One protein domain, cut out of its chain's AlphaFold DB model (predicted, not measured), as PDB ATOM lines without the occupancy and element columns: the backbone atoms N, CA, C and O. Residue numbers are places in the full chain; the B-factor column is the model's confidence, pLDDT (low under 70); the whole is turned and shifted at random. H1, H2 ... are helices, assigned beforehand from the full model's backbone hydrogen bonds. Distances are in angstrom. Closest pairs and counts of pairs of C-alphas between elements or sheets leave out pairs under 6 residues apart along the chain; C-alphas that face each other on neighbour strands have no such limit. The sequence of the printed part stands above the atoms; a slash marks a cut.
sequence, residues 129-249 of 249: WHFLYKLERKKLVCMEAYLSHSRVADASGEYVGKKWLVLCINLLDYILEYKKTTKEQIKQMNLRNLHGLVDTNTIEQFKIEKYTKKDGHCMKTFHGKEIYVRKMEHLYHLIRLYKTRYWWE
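AT A GLANCE: This is residues 129 to 249 of the 249 residues of an uncharacterized protein of Caedimonadaceae bacterium (UniProt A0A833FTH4). Three longer helices lie side by side in a loose row, H2 in the middle between H1 and H5, with H1 and H2 forming a helical hairpin. H5 reaches on beyond H2, and its first part bears two short helices, H3 and H4, packed on different sides of it. The linking loop of residues 150 to 161 lies toward one end of the long axis, and Lys 214, in the link before H5, lies toward the other. The printed part has 121 residues with five named helices, H1 to H5 in that order, and no named strand; its class is all helix. It is loose, with a radius of gyration of the C-alphas of 17.4 A, and elongated, spanning 55 by 28 by 25 A.

HOW THE PARTS SIT: H1, residues 129 to 149, and H2, residues 162 to 176, touch, with their closest C-alphas, those of Arg 137 and Ile 169, 5.7 A apart. They run opposite ways at a shallow tilt of 25 degrees and form a helical hairpin. H2 also touches H5, residues 219 to 243; their closest C-alphas, those of Ile 175 and Val 229, are 5.4 A apart. These two run opposite ways at a shallow tilt of 28 degrees. H3, residues 183 to 188, touches H5 at residues 221 to 228 alone, with the closest C-alphas, those of Ile 186 and Gly 224, 5.5 A apart. They run the same way at a steep tilt of 56 degrees. H4, residues 200 to 208, touches H5 at residues 219 to 227 alone, with the closest C-alphas, those of Phe 206 and Lys 220, 5.3 A apart. They run opposite ways at a steep tilt of 50 degrees. H5 is the hub, touching three other helices. H1 is apart from H3, H4 and H5, and H3 and H4 are apart from each other. In H1, H2, H3, H4 and H5 every O i to N i+4 pair is within hydrogen-bond range.

IN THESE COORDINATES: H1 begins at C-alpha 129, (-27.174, -33.921, -41.402), and is 30.6 A long from first to last C-alpha. H2 is 21.1 A long and begins at C-alpha 162, (-26.654, -9.452, -47.277). H3 has 6 residues and H4 has 9. H5, the longest helix with 25 residues, measures 35.5 A and ends at C-alpha 243, (-19.139, -12.814, -40.546).

THE WHOLE: The two C-alphas farthest apart, those of Arg 151 and Lys 214, are 55.9 A apart. The printed part has no cut and ends at Glu 249, the chain's last residue. The links from H1 to H2 and from H3 to H4 are long, with 12 and 11 residues. The mean pLDDT of the printed part is 86.1; it is under 70 at residue 179, residues 213 to 217 and residues 246 to 249 of this model.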
ATOM      1  N   TRP A 129     -27.892 -35.127 -40.979       82.12
ATOM      2  CA  TRP A 129     -27.174 -33.921 -41.402       82.12
ATOM      3  C   TRP A 129     -27.853 -33.250 -42.605       82.12
ATOM      4  O   TRP A 129     -27.897 -32.020 -42.687       82.12
ATOM      5  N   HIS A 130     -28.439 -34.042 -43.511       86.25
ATOM      6  CA  HIS A 130     -29.134 -33.528 -44.692       86.25
ATOM      7  C   HIS A 130     -30.409 -32.775 -44.309       86.25
ATOM      8  O   HIS A 130     -30.719 -31.729 -44.881       86.25
ATOM      9  N   PHE A 131     -31.134 -33.267 -43.302       88.50
ATOM     10  CA  PHE A 131     -32.281 -32.570 -42.727       88.50
ATOM     11  C   PHE A 131     -31.858 -31.260 -42.049       88.50
ATOM     12  O   PHE A 131     -32.443 -30.211 -42.326       88.50
ATOM     13  N   LEU A 132     -30.804 -31.289 -41.225       89.38
ATOM     14  CA  LEU A 132     -30.326 -30.104 -40.505       89.38
ATOM     15  C   LEU A 132     -29.904 -28.973 -41.453       89.38
ATOM     16  O   LEU A 132     -30.280 -27.821 -41.232       89.38
ATOM     17  N   TYR A 133     -29.195 -29.276 -42.546       91.50
ATOM     18  CA  TYR A 133     -28.841 -28.248 -43.530       91.50
ATOM     19  C   TYR A 133     -30.035 -27.742 -44.338       91.50
ATOM     20  O   TYR A 133     -30.073 -26.555 -44.660       91.50
ATOM     21  N   LYS A 134     -31.032 -28.587 -44.643       91.50
ATOM     22  CA  LYS A 134     -32.289 -28.116 -45.257       91.50
ATOM     23  C   LYS A 134     -33.005 -27.126 -44.350       91.50
ATOM     24  O   LYS A 134     -33.453 -26.079 -44.821       91.50
ATOM     25  N   LEU A 135     -33.089 -27.449 -43.062       91.88
ATOM     26  CA  LEU A 135     -33.749 -26.609 -42.075       91.88
ATOM     27  C   LEU A 135     -33.012 -25.277 -41.893       91.88
ATOM     28  O   LEU A 135     -33.632 -24.216 -41.965       91.88
ATOM     29  N   GLU A 136     -31.687 -25.320 -41.737       92.50
ATOM     30  CA  GLU A 136     -30.856 -24.117 -41.635       92.50
ATOM     31  C   GLU A 136     -30.975 -23.260 -42.898       92.50
ATOM     32  O   GLU A 136     -31.205 -22.059 -42.797       92.50
ATOM     33  N   ARG A 137     -30.932 -23.856 -44.097       94.38
ATOM     34  CA  ARG A 137     -31.122 -23.116 -45.354       94.38
ATOM     35  C   ARG A 137     -32.443 -22.360 -45.357       94.38
ATOM     36  O   ARG A 137     -32.478 -21.176 -45.678       94.38
ATOM     37  N   LYS A 138     -33.530 -23.034 -44.992       93.38
ATOM     38  CA  LYS A 138     -34.869 -22.443 -44.983       93.38
ATOM     39  C   LYS A 138     -34.993 -21.320 -43.955       93.38
ATOM     40  O   LYS A 138     -35.594 -20.290 -44.247       93.38
ATOM     41  N   LYS A 139     -34.345 -21.472 -42.799       93.62
ATOM     42  CA  LYS A 139     -34.204 -20.406 -41.804       93.62
ATOM     43  C   LYS A 139     -33.461 -19.195 -42.376       93.62
ATOM     44  O   LYS A 139     -33.939 -18.075 -42.219       93.62
ATOM     45  N   LEU A 140     -32.336 -19.399 -43.070       93.81
ATOM     46  CA  LEU A 140     -31.592 -18.297 -43.692       93.81
ATOM     47  C   LEU A 140     -32.416 -17.584 -44.776       93.81
ATOM     48  O   LEU A 140     -32.346 -16.363 -44.857       93.81
ATOM     49  N   VAL A 141     -33.226 -18.312 -45.553       94.25
ATOM     50  CA  VAL A 141     -34.156 -17.726 -46.540       94.25
ATOM     51  C   VAL A 141     -35.216 -16.854 -45.866       94.25
ATOM     52  O   VAL A 141     -35.433 -15.729 -46.302       94.25
ATOM     53  N   CYS A 142     -35.834 -17.323 -44.776       93.88
ATOM     54  CA  CYS A 142     -36.793 -16.507 -44.017       93.88
ATOM     55  C   CYS A 142     -36.150 -15.199 -43.536       93.88
ATOM     56  O   CYS A 142     -36.775 -14.143 -43.551       93.88
ATOM     57  N   MET A 143     -34.887 -15.264 -43.120       92.06
ATOM     58  CA  MET A 143     -34.169 -14.089 -42.637       92.06
ATOM     59  C   MET A 143     -33.728 -13.140 -43.731       92.06
ATOM     60  O   MET A 143     -33.743 -11.937 -43.510       92.06
ATOM     61  N   GLU A 144     -33.334 -13.656 -44.889       93.19
ATOM     62  CA  GLU A 144     -33.049 -12.823 -46.052       93.19
ATOM     63  C   GLU A 144     -34.304 -12.045 -46.462       93.19
ATOM     64  O   GLU A 144     -34.239 -10.823 -46.598       93.19
ATOM     65  N   ALA A 145     -35.459 -12.718 -46.502       92.38
ATOM     66  CA  ALA A 145     -36.747 -12.088 -46.778       92.38
ATOM     67  C   ALA A 145     -37.101 -11.018 -45.729       92.38
ATOM     68  O   ALA A 145     -37.416  -9.887 -46.089       92.38
ATOM     69  N   TYR A 146     -36.991 -11.339 -44.434       92.19
ATOM     70  CA  TYR A 146     -37.250 -10.376 -43.358       92.19
ATOM     71  C   TYR A 146     -36.323  -9.158 -43.449       92.19
ATOM     72  O   TYR A 146     -36.788  -8.023 -43.474       92.19
ATOM     73  N   LEU A 147     -35.005  -9.375 -43.519       90.69
ATOM     74  CA  LEU A 147     -34.024  -8.292 -43.474       90.69
ATOM     75  C   LEU A 147     -34.133  -7.376 -44.693       90.69
ATOM     76  O   LEU A 147     -34.053  -6.165 -44.512       90.69
ATOM     77  N   SER A 148     -34.370  -7.935 -45.884       89.25
ATOM     78  CA  SER A 148     -34.521  -7.177 -47.135       89.25
ATOM     79  C   SER A 148     -35.757  -6.275 -47.179       89.25
ATOM     80  O   SER A 148     -35.752  -5.308 -47.930       89.25
ATOM     81  N   HIS A 149     -36.786  -6.547 -46.370       87.56
ATOM     82  CA  HIS A 149     -38.006  -5.726 -46.302       87.56
ATOM     83  C   HIS A 149     -38.109  -4.922 -44.999       87.56
ATOM     84  O   HIS A 149     -38.936  -4.017 -44.861       87.56
ATOM     85  N   SER A 150     -37.256  -5.233 -44.023       84.94
ATOM     86  CA  SER A 150     -37.177  -4.511 -42.761       84.94
ATOM     87  C   SER A 150     -36.494  -3.150 -42.908       84.94
ATOM     88  O   SER A 150     -35.796  -2.856 -43.875       84.94
ATOM     89  N   ARG A 151     -36.594  -2.349 -41.849       83.50
ATOM     90  CA  ARG A 151     -35.992  -1.015 -41.740       83.50
ATOM     91  C   ARG A 151     -34.455  -0.987 -41.857       83.50
ATOM     92  O   ARG A 151     -33.879   0.090 -41.960       83.50
ATOM     93  N   VAL A 152     -33.767  -2.129 -41.771       82.94
ATOM     94  CA  VAL A 152     -32.298  -2.166 -41.917       82.94
ATOM     95  C   VAL A 152     -31.834  -2.228 -43.373       82.94
ATOM     96  O   VAL A 152     -30.630  -2.110 -43.615       82.94
ATOM     97  N   ALA A 153     -32.758  -2.435 -44.312       84.00
ATOM     98  CA  ALA A 153     -32.477  -2.445 -45.735       84.00
ATOM     99  C   ALA A 153     -32.782  -1.094 -46.391       84.00
ATOM    100  O   ALA A 153     -33.638  -0.334 -45.937       84.00
ATOM    101  N   ASP A 154     -32.065  -0.804 -47.474       84.44
ATOM    102  CA  ASP A 154     -32.388   0.303 -48.364       84.44
ATOM    103  C   ASP A 154     -33.570  -0.033 -49.296       84.44
ATOM    104  O   ASP A 154     -34.136  -1.124 -49.256       84.44
ATOM    105  N   ALA A 155     -33.938   0.902 -50.175       79.25
ATOM    106  CA  ALA A 155     -35.064   0.731 -51.096       79.25
ATOM    107  C   ALA A 155     -34.889  -0.402 -52.127       79.25
ATOM    108  O   ALA A 155     -35.864  -0.808 -52.753       79.25
ATOM    109  N   SER A 156     -33.668  -0.909 -52.322       83.56
ATOM    110  CA  SER A 156     -33.396  -2.079 -53.168       83.56
ATOM    111  C   SER A 156     -33.397  -3.397 -52.384       83.56
ATOM    112  O   SER A 156     -33.157  -4.467 -52.950       83.56
ATOM    113  N   GLY A 157     -33.659  -3.333 -51.077       83.88
ATOM    114  CA  GLY A 157     -33.586  -4.468 -50.173       83.88
ATOM    115  C   GLY A 157     -32.151  -4.863 -49.820       83.88
ATOM    116  O   GLY A 157     -31.904  -6.016 -49.453       83.88
ATOM    117  N   GLU A 158     -31.175  -3.965 -49.980       89.38
ATOM    118  CA  GLU A 158     -29.789  -4.203 -49.579       89.38
ATOM    119  C   GLU A 158     -29.567  -3.795 -48.122       89.38
ATOM    120  O   GLU A 158     -29.921  -2.700 -47.697       89.38
ATOM    121  N   TYR A 159     -28.938  -4.680 -47.349       88.62
ATOM    122  CA  TYR A 159     -28.593  -4.447 -45.948       88.62
ATOM    123  C   TYR A 159     -27.163  -4.905 -45.663       88.62
ATOM    124  O   TYR A 159     -26.565  -5.709 -46.393       88.62
ATOM    125  N   VAL A 160     -26.595  -4.404 -44.562       88.00
ATOM    126  CA  VAL A 160     -25.210  -4.698 -44.186       88.00
ATOM    127  C   VAL A 160     -25.006  -6.206 -44.058       88.00
ATOM    128  O   VAL A 160     -25.526  -6.862 -43.166       88.00
ATOM    129  N   GLY A 161     -24.198  -6.734 -44.978       87.94
ATOM    130  CA  GLY A 161     -23.775  -8.126 -45.042       87.94
ATOM    131  C   GLY A 161     -24.742  -9.092 -45.733       87.94
ATOM    132  O   GLY A 161     -24.491 -10.295 -45.649       87.94
ATOM    133  N   LYS A 162     -25.784  -8.617 -46.428       91.50
ATOM    134  CA  LYS A 162     -26.654  -9.452 -47.277       91.50
ATOM    135  C   LYS A 162     -25.861 -10.455 -48.114       91.50
ATOM    136  O   LYS A 162     -26.157 -11.646 -48.105       91.50
ATOM    137  N   LYS A 163     -24.744 -10.005 -48.700       93.56
ATOM    138  CA  LYS A 163     -23.786 -10.853 -49.430       93.56
ATOM    139  C   LYS A 163     -23.354 -12.121 -48.682       93.56
ATOM    140  O   LYS A 163     -23.192 -13.161 -49.306       93.56
ATOM    141  N   TRP A 164     -23.144 -12.049 -47.365       94.50
ATOM    142  CA  TRP A 164     -22.719 -13.194 -46.558       94.50
ATOM    143  C   TRP A 164     -23.878 -14.150 -46.297       94.50
ATOM    144  O   TRP A 164     -23.674 -15.358 -46.358       94.50
ATOM    145  N   LEU A 165     -25.084 -13.626 -46.057       93.06
ATOM    146  CA  LEU A 165     -26.275 -14.454 -45.870       93.06
ATOM    147  C   LEU A 165     -26.638 -15.195 -47.161       93.06
ATOM    148  O   LEU A 165     -26.796 -16.413 -47.142       93.06
ATOM    149  N   VAL A 166     -26.671 -14.477 -48.287       94.25
ATOM    150  CA  VAL A 166     -26.919 -15.047 -49.620       94.25
ATOM    151  C   VAL A 166     -25.848 -16.076 -49.979       94.25
ATOM    152  O   VAL A 166     -26.169 -17.162 -50.457       94.25
ATOM    153  N   LEU A 167     -24.572 -15.794 -49.691       95.06
ATOM    154  CA  LEU A 167     -23.500 -16.768 -49.896       95.06
ATOM    155  C   LEU A 167     -23.708 -18.031 -49.049       95.06
ATOM    156  O   LEU A 167     -23.527 -19.127 -49.567       95.06
ATOM    157  N   CYS A 168     -24.127 -17.910 -47.787       95.12
ATOM    158  CA  CYS A 168     -24.458 -19.067 -46.953       95.12
ATOM    159  C   CYS A 168     -25.619 -19.891 -47.528       95.12
ATOM    160  O   CYS A 168     -25.514 -21.114 -47.560       95.12
ATOM    161  N   ILE A 169     -26.686 -19.251 -48.019       94.69
ATOM    162  CA  ILE A 169     -27.812 -19.941 -48.677       94.69
ATOM    163  C   ILE A 169     -27.310 -20.722 -49.899       94.69
ATOM    164  O   ILE A 169     -27.563 -21.919 -50.007       94.69
ATOM    165  N   ASN A 170     -26.517 -20.077 -50.758       93.62
ATOM    166  CA  ASN A 170     -25.954 -20.707 -51.953       93.62
ATOM    167  C   ASN A 170     -25.008 -21.869 -51.608       93.62
ATOM    168  O   ASN A 170     -25.006 -22.896 -52.282       93.62
ATOM    169  N   LEU A 171     -24.194 -21.735 -50.557       94.19
ATOM    170  CA  LEU A 171     -23.325 -22.820 -50.090       94.19
ATOM    171  C   LEU A 171     -24.142 -24.012 -49.593       94.19
ATOM    172  O   LEU A 171     -23.801 -25.147 -49.919       94.19
ATOM    173  N   LEU A 172     -25.231 -23.767 -48.862       94.56
ATOM    174  CA  LEU A 172     -26.147 -24.821 -48.432       94.56
ATOM    175  C   LEU A 172     -26.819 -25.509 -49.624       94.56
ATOM    176  O   LEU A 172     -26.946 -26.728 -49.600       94.56
ATOM    177  N   ASP A 173     -27.160 -24.778 -50.690       91.69
ATOM    178  CA  ASP A 173     -27.615 -25.388 -51.945       91.69
ATOM    179  C   ASP A 173     -26.568 -26.342 -52.527       91.69
ATOM    180  O   ASP A 173     -26.887 -27.489 -52.823       91.69
ATOM    181  N   TYR A 174     -25.297 -25.940 -52.609       88.62
ATOM    182  CA  TYR A 174     -24.238 -26.835 -53.096       88.62
ATOM    183  C   TYR A 174     -24.020 -28.065 -52.206       88.62
ATOM    184  O   TYR A 174     -23.753 -29.154 -52.719       88.62
ATOM    185  N   ILE A 175     -24.125 -27.906 -50.885       91.31
ATOM    186  CA  ILE A 175     -23.984 -29.002 -49.916       91.31
ATOM    187  C   ILE A 175     -25.147 -29.995 -50.073       91.31
ATOM    188  O   ILE A 175     -24.925 -31.201 -50.190       91.31
ATOM    189  N   LEU A 176     -26.383 -29.497 -50.142       90.38
ATOM    190  CA  LEU A 176     -27.594 -30.312 -50.275       90.38
ATOM    191  C   LEU A 176     -27.719 -30.964 -51.656       90.38
ATOM    192  O   LEU A 176     -28.195 -32.095 -51.780       90.38
ATOM    193  N   GLU A 177     -27.272 -30.274 -52.704       84.94
ATOM    194  CA  GLU A 177     -27.295 -30.745 -54.086       84.94
ATOM    195  C   GLU A 177     -25.998 -31.446 -54.503       84.94
ATOM    196  O   GLU A 177     -25.708 -31.529 -55.696       84.94
ATOM    197  N   TYR A 178     -25.224 -32.017 -53.569       74.94
ATOM    198  CA  TYR A 178     -23.910 -32.608 -53.870       74.94
ATOM    199  C   TYR A 178     -23.896 -33.608 -55.040       74.94
ATOM    200  O   TYR A 178     -22.892 -33.781 -55.739       74.94
ATOM    201  N   LYS A 179     -25.030 -34.274 -55.292       67.00
ATOM    202  CA  LYS A 179     -25.198 -35.195 -56.423       67.00
ATOM    203  C   LYS A 179     -25.082 -34.494 -57.783       67.00
ATOM    204  O   LYS A 179     -24.676 -35.158 -58.739       67.00
ATOM    205  N   LYS A 180     -25.364 -33.191 -57.870       80.25
ATOM    206  CA  LYS A 180     -25.337 -32.371 -59.091       80.25
ATOM    207  C   LYS A 180     -23.981 -31.723 -59.396       80.25
ATOM    208  O   LYS A 180     -23.816 -31.204 -60.496       80.25
ATOM    209  N   THR A 181     -22.999 -31.782 -58.493       82.38
ATOM    210  CA  THR A 181     -21.655 -31.229 -58.742       82.38
ATOM    211  C   THR A 181     -21.039 -31.820 -60.016       82.38
ATOM    212  O   THR A 181     -20.967 -33.043 -60.196       82.38
ATOM    213  N   THR A 182     -20.601 -30.939 -60.913       84.75
ATOM    214  CA  THR A 182     -20.120 -31.274 -62.258       84.75
ATOM    215  C   THR A 182     -18.666 -31.748 -62.258       84.75
ATOM    216  O   THR A 182     -17.884 -31.455 -61.349       84.75
ATOM    217  N   LYS A 183     -18.265 -32.461 -63.318       85.06
ATOM    218  CA  LYS A 183     -16.865 -32.876 -63.508       85.06
ATOM    219  C   LYS A 183     -15.937 -31.665 -63.638       85.06
ATOM    220  O   LYS A 183     -14.812 -31.704 -63.154       85.06
ATOM    221  N   GLU A 184     -16.399 -30.591 -64.264       86.75
ATOM    222  CA  GLU A 184     -15.651 -29.349 -64.471       86.75
ATOM    223  C   GLU A 184     -15.353 -28.652 -63.140       86.75
ATOM    224  O   GLU A 184     -14.198 -28.307 -62.887       86.75
ATOM    225  N   GLN A 185     -16.343 -28.553 -62.243       87.12
ATOM    226  CA  GLN A 185     -16.141 -28.036 -60.883       87.12
ATOM    227  C   GLN A 185     -15.102 -28.861 -60.110       87.12
ATOM    228  O   GLN A 185     -14.218 -28.299 -59.467       87.12
ATOM    229  N   ILE A 186     -15.154 -30.193 -60.220       88.50
ATOM    230  CA  ILE A 186     -14.191 -31.094 -59.567       88.50
ATOM    231  C   ILE A 186     -12.776 -30.908 -60.134       88.50
ATOM    232  O   ILE A 186     -11.808 -30.924 -59.380       88.50
ATOM    233  N   LYS A 187     -12.629 -30.708 -61.451       86.56
ATOM    234  CA  LYS A 187     -11.320 -30.455 -62.084       86.56
ATOM    235  C   LYS A 187     -10.696 -29.131 -61.634       86.56
ATOM    236  O   LYS A 187      -9.478 -29.057 -61.522       86.56
ATOM    237  N   GLN A 188     -11.510 -28.103 -61.406       88.06
ATOM    238  CA  GLN A 188     -11.053 -26.773 -60.982       88.06
ATOM    239  C   GLN A 188     -10.859 -26.657 -59.462       88.06
ATOM    240  O   GLN A 188     -10.339 -25.656 -58.969       88.06
ATOM    241  N   MET A 189     -11.274 -27.672 -58.706       88.62
ATOM    242  CA  MET A 189     -11.194 -27.677 -57.254       88.62
ATOM    243  C   MET A 189      -9.740 -27.621 -56.768       88.62
ATOM    244  O   MET A 189      -8.912 -28.477 -57.073       88.62
ATOM    245  N   ASN A 190      -9.441 -26.630 -55.929       86.75
ATOM    246  CA  ASN A 190      -8.145 -26.525 -55.265       86.75
ATOM    247  C   ASN A 190      -7.991 -27.652 -54.229       86.75
ATOM    248  O   ASN A 190      -8.839 -27.771 -53.354       86.75
ATOM    249  N   LEU A 191      -6.904 -28.427 -54.264       86.44
ATOM    250  CA  LEU A 191      -6.659 -29.553 -53.340       86.44
ATOM    251  C   LEU A 191      -5.810 -29.197 -52.106       86.44
ATOM    252  O   LEU A 191      -5.373 -30.080 -51.372       86.44
ATOM    253  N   ARG A 192      -5.552 -27.910 -51.863       86.12
ATOM    254  CA  ARG A 192      -4.872 -27.438 -50.647       86.12
ATOM    255  C   ARG A 192      -5.816 -27.458 -49.442       86.12
ATOM    256  O   ARG A 192      -7.038 -27.385 -49.605       86.12
ATOM    257  N   ASN A 193      -5.218 -27.500 -48.249       84.75
ATOM    258  CA  ASN A 193      -5.884 -27.387 -46.945       84.75
ATOM    259  C   ASN A 193      -7.013 -28.412 -46.743       84.75
ATOM    260  O   ASN A 193      -8.093 -28.073 -46.273       84.75
ATOM    261  N   LEU A 194      -6.772 -29.660 -47.156       87.06
ATOM    262  CA  LEU A 194      -7.717 -30.772 -46.994       87.06
ATOM    263  C   LEU A 194      -7.523 -31.557 -45.693       87.06
ATOM    264  O   LEU A 194      -8.399 -32.325 -45.304       87.06
ATOM    265  N   HIS A 195      -6.382 -31.375 -45.030       82.81
ATOM    266  CA  HIS A 195      -6.055 -32.091 -43.805       82.81
ATOM    267  C   HIS A 195      -7.067 -31.770 -42.699       82.81
ATOM    268  O   HIS A 195      -7.310 -30.601 -42.402       82.81
ATOM    269  N   GLY A 196      -7.645 -32.808 -42.091       83.12
ATOM    270  CA  GLY A 196      -8.675 -32.679 -41.055       83.12
ATOM    271  C   GLY A 196     -10.060 -32.282 -41.578       83.12
ATOM    272  O   GLY A 196     -11.002 -32.244 -40.794       83.12
ATOM    273  N   LEU A 197     -10.196 -32.009 -42.881       88.19
ATOM    274  CA  LEU A 197     -11.468 -31.688 -43.525       88.19
ATOM    275  C   LEU A 197     -12.071 -32.891 -44.266       88.19
ATOM    276  O   LEU A 197     -13.286 -33.071 -44.285       88.19
ATOM    277  N   VAL A 198     -11.214 -33.694 -44.892       90.12
ATOM    278  CA  VAL A 198     -11.559 -34.938 -45.591       90.12
ATOM    279  C   VAL A 198     -10.607 -36.021 -45.094       90.12
ATOM    280  O   VAL A 198      -9.457 -35.716 -44.761       90.12
ATOM    281  N   ASP A 199     -11.062 -37.270 -45.029       90.19
ATOM    282  CA  ASP A 199     -10.194 -38.385 -44.670       90.19
ATOM    283  C   ASP A 199      -9.066 -38.572 -45.701       90.19
ATOM    284  O   ASP A 199      -9.223 -38.335 -46.904       90.19
ATOM    285  N   THR A 200      -7.896 -38.993 -45.218       89.38
ATOM    286  CA  THR A 200      -6.692 -39.134 -46.048       89.38
ATOM    287  C   THR A 200      -6.897 -40.124 -47.194       89.38
ATOM    288  O   THR A 200      -6.429 -39.868 -48.303       89.38
ATOM    289  N   ASN A 201      -7.648 -41.203 -46.960       90.31
ATOM    290  CA  ASN A 201      -7.905 -42.225 -47.969       90.31
ATOM    291  C   ASN A 201      -8.697 -41.648 -49.154       90.31
ATOM    292  O   ASN A 201      -8.262 -41.791 -50.291       90.31
ATOM    293  N   THR A 202      -9.778 -40.901 -48.925       90.75
ATOM    294  CA  THR A 202     -10.544 -40.225 -49.990       90.75
ATOM    295  C   THR A 202      -9.676 -39.275 -50.819       90.75
ATOM    296  O   THR A 202      -9.801 -39.213 -52.045       90.75
ATOM    297  N   ILE A 203      -8.749 -38.552 -50.180       89.81
ATOM    298  CA  ILE A 203      -7.812 -37.659 -50.880       89.81
ATOM    299  C   ILE A 203      -6.849 -38.462 -51.768       89.81
ATOM    300  O   ILE A 203      -6.563 -38.055 -52.897       89.81
ATOM    301  N   GLU A 204      -6.323 -39.576 -51.264       90.25
ATOM    302  CA  GLU A 204      -5.408 -40.450 -51.999       90.25
ATOM    303  C   GLU A 204      -6.101 -41.144 -53.174       90.25
ATOM    304  O   GLU A 204      -5.599 -41.060 -54.299       90.25
ATOM    305  N   GLN A 205      -7.290 -41.717 -52.955       90.19
ATOM    306  CA  GLN A 205      -8.100 -42.319 -54.016       90.19
ATOM    307  C   GLN A 205      -8.390 -41.298 -55.118       90.19
ATOM    308  O   GLN A 205      -8.098 -41.539 -56.291       90.19
ATOM    309  N   PHE A 206      -8.822 -40.086 -54.754       90.81
ATOM    310  CA  PHE A 206      -9.065 -39.023 -55.730       90.81
ATOM    311  C   PHE A 206      -7.828 -38.684 -56.580       90.81
ATOM    312  O   PHE A 206      -7.955 -38.387 -57.775       90.81
ATOM    313  N   LYS A 207      -6.623 -38.705 -55.994       88.50
ATOM    314  CA  LYS A 207      -5.369 -38.419 -56.709       88.50
ATOM    315  C   LYS A 207      -4.992 -39.535 -57.685       88.50
ATOM    316  O   LYS A 207      -4.570 -39.221 -58.798       88.50
ATOM    317  N   ILE A 208      -5.149 -40.794 -57.283       89.38
ATOM    318  CA  ILE A 208      -4.722 -41.972 -58.056       89.38
ATOM    319  C   ILE A 208      -5.706 -42.290 -59.187       89.38
ATOM    320  O   ILE A 208      -5.299 -42.656 -60.293       89.38
ATOM    321  N   GLU A 209      -7.002 -42.122 -58.939       86.44
ATOM    322  CA  GLU A 209      -8.037 -42.474 -59.901       86.44
ATOM    323  C   GLU A 209      -7.975 -41.631 -61.176       86.44
ATOM    324  O   GLU A 209      -7.626 -40.446 -61.176       86.44
ATOM    325  N   LYS A 210      -8.367 -42.229 -62.300       83.31
ATOM    326  CA  LYS A 210      -8.424 -41.566 -63.609       83.31
ATOM    327  C   LYS A 210      -9.872 -41.398 -64.048       83.31
ATOM    328  O   LYS A 210     -10.729 -42.215 -63.728       83.31
ATOM    329  N   TYR A 211     -10.150 -40.347 -64.816       79.94
ATOM    330  CA  TYR A 211     -11.461 -40.201 -65.445       79.94
ATOM    331  C   TYR A 211     -11.657 -41.317 -66.479       79.94
ATOM    332  O   TYR A 211     -10.981 -41.339 -67.507       79.94
ATOM    333  N   THR A 212     -12.578 -42.242 -66.215       71.00
ATOM    334  CA  THR A 212     -12.947 -43.296 -67.166       71.00
ATOM    335  C   THR A 212     -13.926 -42.754 -68.213       71.00
ATOM    336  O   THR A 212     -14.783 -41.918 -67.921       71.00
ATOM    337  N   LYS A 213     -13.787 -43.210 -69.467       60.31
ATOM    338  CA  LYS A 213     -14.648 -42.786 -70.589       60.31
ATOM    339  C   LYS A 213     -16.024 -43.472 -70.607       60.31
ATOM    340  O   LYS A 213     -16.858 -43.055 -71.403       60.31
ATOM    341  N   LYS A 214     -16.253 -44.519 -69.798       56.91
ATOM    342  CA  LYS A 214     -17.359 -45.468 -70.026       56.91
ATOM    343  C   LYS A 214     -18.387 -45.684 -68.915       56.91
ATOM    344  O   LYS A 214     -19.375 -46.332 -69.218       56.91
ATOM    345  N   ASP A 215     -18.276 -45.086 -67.729       47.88
ATOM    346  CA  ASP A 215     -19.271 -45.337 -66.673       47.88
ATOM    347  C   ASP A 215     -19.948 -44.070 -66.155       47.88
ATOM    348  O   ASP A 215     -19.314 -43.034 -65.923       47.88
ATOM    349  N   GLY A 216     -21.255 -44.188 -65.902       56.88
ATOM    350  CA  GLY A 216     -22.051 -43.199 -65.168       56.88
ATOM    351  C   GLY A 216     -21.569 -42.983 -63.724       56.88
ATOM    352  O   GLY A 216     -21.969 -42.012 -63.081       56.88
ATOM    353  N   HIS A 217     -20.667 -43.838 -63.226       63.22
ATOM    354  CA  HIS A 217     -20.081 -43.798 -61.885       63.22
ATOM    355  C   HIS A 217     -18.549 -43.862 -61.946       63.22
ATOM    356  O   HIS A 217     -17.915 -44.866 -61.652       63.22
ATOM    357  N   CYS A 218     -17.932 -42.751 -62.348       80.38
ATOM    358  CA  CYS A 218     -16.491 -42.565 -62.214       80.38
ATOM    359  C   CYS A 218     -16.146 -42.310 -60.739       80.38
ATOM    360  O   CYS A 218     -16.560 -41.284 -60.193       80.38
ATOM    361  N   MET A 219     -15.362 -43.194 -60.114       84.38
ATOM    362  CA  MET A 219     -14.943 -43.046 -58.712       84.38
ATOM    363  C   MET A 219     -14.230 -41.708 -58.457       84.38
ATOM    364  O   MET A 219     -14.515 -41.038 -57.466       84.38
ATOM    365  N   LYS A 220     -13.469 -41.199 -59.443       87.69
ATOM    366  CA  LYS A 220     -12.800 -39.890 -59.318       87.69
ATOM    367  C   LYS A 220     -13.816 -38.765 -59.163       87.69
ATOM    368  O   LYS A 220     -13.580 -37.771 -58.486       87.69
ATOM    369  N   THR A 221     -14.971 -38.921 -59.810       87.50
ATOM    370  CA  THR A 221     -16.095 -37.996 -59.658       87.50
ATOM    371  C   THR A 221     -16.750 -38.173 -58.291       87.50
ATOM    372  O   THR A 221     -17.100 -37.174 -57.681       87.50
ATOM    373  N   PHE A 222     -16.887 -39.399 -57.784       87.88
ATOM    374  CA  PHE A 222     -17.428 -39.663 -56.448       87.88
ATOM    375  C   PHE A 222     -16.577 -39.016 -55.344       87.88
ATOM    376  O   PHE A 222     -17.067 -38.122 -54.655       87.88
ATOM    377  N   HIS A 223     -15.287 -39.350 -55.251       89.75
ATOM    378  CA  HIS A 223     -14.390 -38.751 -54.257       89.75
ATOM    379  C   HIS A 223     -14.220 -37.241 -54.470       89.75
ATOM    380  O   HIS A 223     -14.156 -36.465 -53.520       89.75
ATOM    381  N   GLY A 224     -14.224 -36.787 -55.728       90.44
ATOM    382  CA  GLY A 224     -14.197 -35.364 -56.055       90.44
ATOM    383  C   GLY A 224     -15.408 -34.597 -55.520       90.44
ATOM    384  O   GLY A 224     -15.246 -33.489 -55.010       90.44
ATOM    385  N   LYS A 225     -16.611 -35.183 -55.595       89.88
ATOM    386  CA  LYS A 225     -17.836 -34.611 -55.014       89.88
ATOM    387  C   LYS A 225     -17.734 -34.504 -53.502       89.88
ATOM    388  O   LYS A 225     -18.067 -33.459 -52.955       89.88
ATOM    389  N   GLU A 226     -17.249 -35.551 -52.848       89.44
ATOM    390  CA  GLU A 226     -17.088 -35.578 -51.397       89.44
ATOM    391  C   GLU A 226     -16.132 -34.480 -50.913       89.44
ATOM    392  O   GLU A 226     -16.497 -33.665 -50.065       89.44
ATOM    393  N   ILE A 227     -14.955 -34.365 -51.537       91.62
ATOM    394  CA  ILE A 227     -13.994 -33.297 -51.232       91.62
ATOM    395  C   ILE A 227     -14.614 -31.910 -51.468       91.62
ATOM    396  O   ILE A 227     -14.416 -30.994 -50.661       91.62
ATOM    397  N   TYR A 228     -15.366 -31.742 -52.560       91.38
ATOM    398  CA  TYR A 228     -16.014 -30.475 -52.897       91.38
ATOM    399  C   TYR A 228     -17.027 -30.059 -51.827       91.38
ATOM    400  O   TYR A 228     -16.972 -28.927 -51.350       91.38
ATOM    401  N   VAL A 229     -17.902 -30.975 -51.400       89.94
ATOM    402  CA  VAL A 229     -18.896 -30.713 -50.347       89.94
ATOM    403  C   VAL A 229     -18.219 -30.305 -49.052       89.94
ATOM    404  O   VAL A 229     -18.571 -29.264 -48.506       89.94
ATOM    405  N   ARG A 230     -17.203 -31.047 -48.595       91.25
ATOM    406  CA  ARG A 230     -16.504 -30.708 -47.346       91.25
ATOM    407  C   ARG A 230     -15.876 -29.316 -47.406       91.25
ATOM    408  O   ARG A 230     -15.945 -28.564 -46.439       91.25
ATOM    409  N   LYS A 231     -15.334 -28.906 -48.557       91.38
ATOM    410  CA  LYS A 231     -14.854 -27.525 -48.753       91.38
ATOM    411  C   LYS A 231     -15.959 -26.484 -48.636       91.38
ATOM    412  O   LYS A 231     -15.728 -25.444 -48.018       91.38
ATOM    413  N   MET A 232     -17.128 -26.751 -49.210       91.88
ATOM    414  CA  MET A 232     -18.275 -25.846 -49.113       91.88
ATOM    415  C   MET A 232     -18.794 -25.763 -47.676       91.88
ATOM    416  O   MET A 232     -19.008 -24.658 -47.186       91.88
ATOM    417  N   GLU A 233     -18.902 -26.894 -46.971       92.44
ATOM    418  CA  GLU A 233     -19.258 -26.939 -45.546       92.44
ATOM    419  C   GLU A 233     -18.265 -26.145 -44.695       92.44
ATOM    420  O   GLU A 233     -18.663 -25.337 -43.858       92.44
ATOM    421  N   HIS A 234     -16.963 -26.320 -44.924       92.81
ATOM    422  CA  HIS A 234     -15.940 -25.586 -44.187       92.81
ATOM    423  C   HIS A 234     -16.052 -24.075 -44.399       92.81
ATOM    424  O   HIS A 234     -16.034 -23.308 -43.437       92.81
ATOM    425  N   LEU A 235     -16.208 -23.642 -45.654       92.69
ATOM    426  CA  LEU A 235     -16.398 -22.230 -45.976       92.69
ATOM    427  C   LEU A 235     -17.678 -21.679 -45.337       92.69
ATOM    428  O   LEU A 235     -17.648 -20.590 -44.763       92.69
ATOM    429  N   TYR A 236     -18.771 -22.441 -45.395       94.56
ATOM    430  CA  TYR A 236     -20.027 -22.109 -44.735       94.56
ATOM    431  C   TYR A 236     -19.802 -21.860 -43.238       94.56
ATOM    432  O   TYR A 236     -20.093 -20.766 -42.753       94.56
ATOM    433  N   HIS A 237     -19.181 -22.800 -42.520       92.12
ATOM    434  CA  HIS A 237     -18.917 -22.670 -41.082       92.12
ATOM    435  C   HIS A 237     -18.016 -21.478 -40.742       92.12
ATOM    436  O   HIS A 237     -18.290 -20.754 -39.785       92.12
ATOM    437  N   LEU A 238     -16.985 -21.207 -41.549       92.75
ATOM    438  CA  LEU A 238     -16.123 -20.034 -41.368       92.75
ATOM    439  C   LEU A 238     -16.898 -18.719 -41.533       92.75
ATOM    440  O   LEU A 238     -16.739 -17.802 -40.727       92.75
ATOM    441  N   ILE A 239     -17.751 -18.607 -42.554       92.81
ATOM    442  CA  ILE A 239     -18.588 -17.415 -42.743       92.81
ATOM    443  C   ILE A 239     -19.560 -17.277 -41.570       92.81
ATOM    444  O   ILE A 239     -19.681 -16.184 -41.006       92.81
ATOM    445  N   ARG A 240     -20.199 -18.381 -41.155       89.94
ATOM    446  CA  ARG A 240     -21.124 -18.374 -40.017       89.94
ATOM    447  C   ARG A 240     -20.444 -17.844 -38.755       89.94
ATOM    448  O   ARG A 240     -20.974 -16.921 -38.135       89.94
ATOM    449  N   LEU A 241     -19.243 -18.342 -38.457       90.00
ATOM    450  CA  LEU A 241     -18.453 -17.995 -37.275       90.00
ATOM    451  C   LEU A 241     -17.880 -16.570 -37.297       90.00
ATOM    452  O   LEU A 241     -17.880 -15.897 -36.269       90.00
ATOM    453  N   TYR A 242     -17.364 -16.100 -38.435       90.12
ATOM    454  CA  TYR A 242     -16.599 -14.846 -38.480       90.12
ATOM    455  C   TYR A 242     -17.360 -13.656 -39.055       90.12
ATOM    456  O   TYR A 242     -16.960 -12.515 -38.820       90.12
ATOM    457  N   LYS A 243     -18.411 -13.887 -39.847       87.62
ATOM    458  CA  LYS A 243     -19.139 -12.814 -40.546       87.62
ATOM    459  C   LYS A 243     -20.561 -12.636 -40.057       87.62
ATOM    460  O   LYS A 243     -21.039 -11.509 -40.075       87.62
ATOM    461  N   THR A 244     -21.201 -13.706 -39.597       80.00
ATOM    462  CA  THR A 244     -22.602 -13.635 -39.162       80.00
ATOM    463  C   THR A 244     -22.807 -13.923 -37.682       80.00
ATOM    464  O   THR A 244     -23.941 -13.871 -37.242       80.00
ATOM    465  N   ARG A 245     -21.772 -14.234 -36.892       73.94
ATOM    466  CA  ARG A 245     -21.933 -14.697 -35.497       73.94
ATOM    467  C   ARG A 245     -22.787 -13.779 -34.619       73.94
ATOM    468  O   ARG A 245     -23.594 -14.287 -33.858       73.94
ATOM    469  N   TYR A 246     -22.637 -12.466 -34.759       68.88
ATOM    470  CA  TYR A 246     -23.339 -11.469 -33.938       68.88
ATOM    471  C   TYR A 246     -24.660 -10.986 -34.539       68.88
ATOM    472  O   TYR A 246     -25.175  -9.955 -34.142       68.88
ATOM    473  N   TRP A 247     -25.176 -11.662 -35.564       67.62
ATOM    474  CA  TRP A 247     -26.430 -11.252 -36.200       67.62
ATOM    475  C   TRP A 247     -27.661 -11.884 -35.547       67.62
ATOM    476  O   TRP A 247     -28.780 -11.621 -35.972       67.62
ATOM    477  N   TRP A 248     -27.438 -12.781 -34.587       57.03
ATOM    478  CA  TRP A 248     -28.455 -13.649 -33.991       57.03
ATOM    479  C   TRP A 248     -28.708 -13.329 -32.513       57.03
ATOM    480  O   TRP A 248     -29.567 -13.974 -31.918       57.03
ATOM    481  N   GLU A 249     -27.948 -12.385 -31.946       36.94
ATOM    482  CA  GLU A 249     -28.146 -11.786 -30.616       36.94
ATOM    483  C   GLU A 249     -28.760 -10.393 -30.787       36.94
ATOM    484  O   GLU A 249     -29.683 -10.065 -30.009       36.94
TER     485      GLU A 249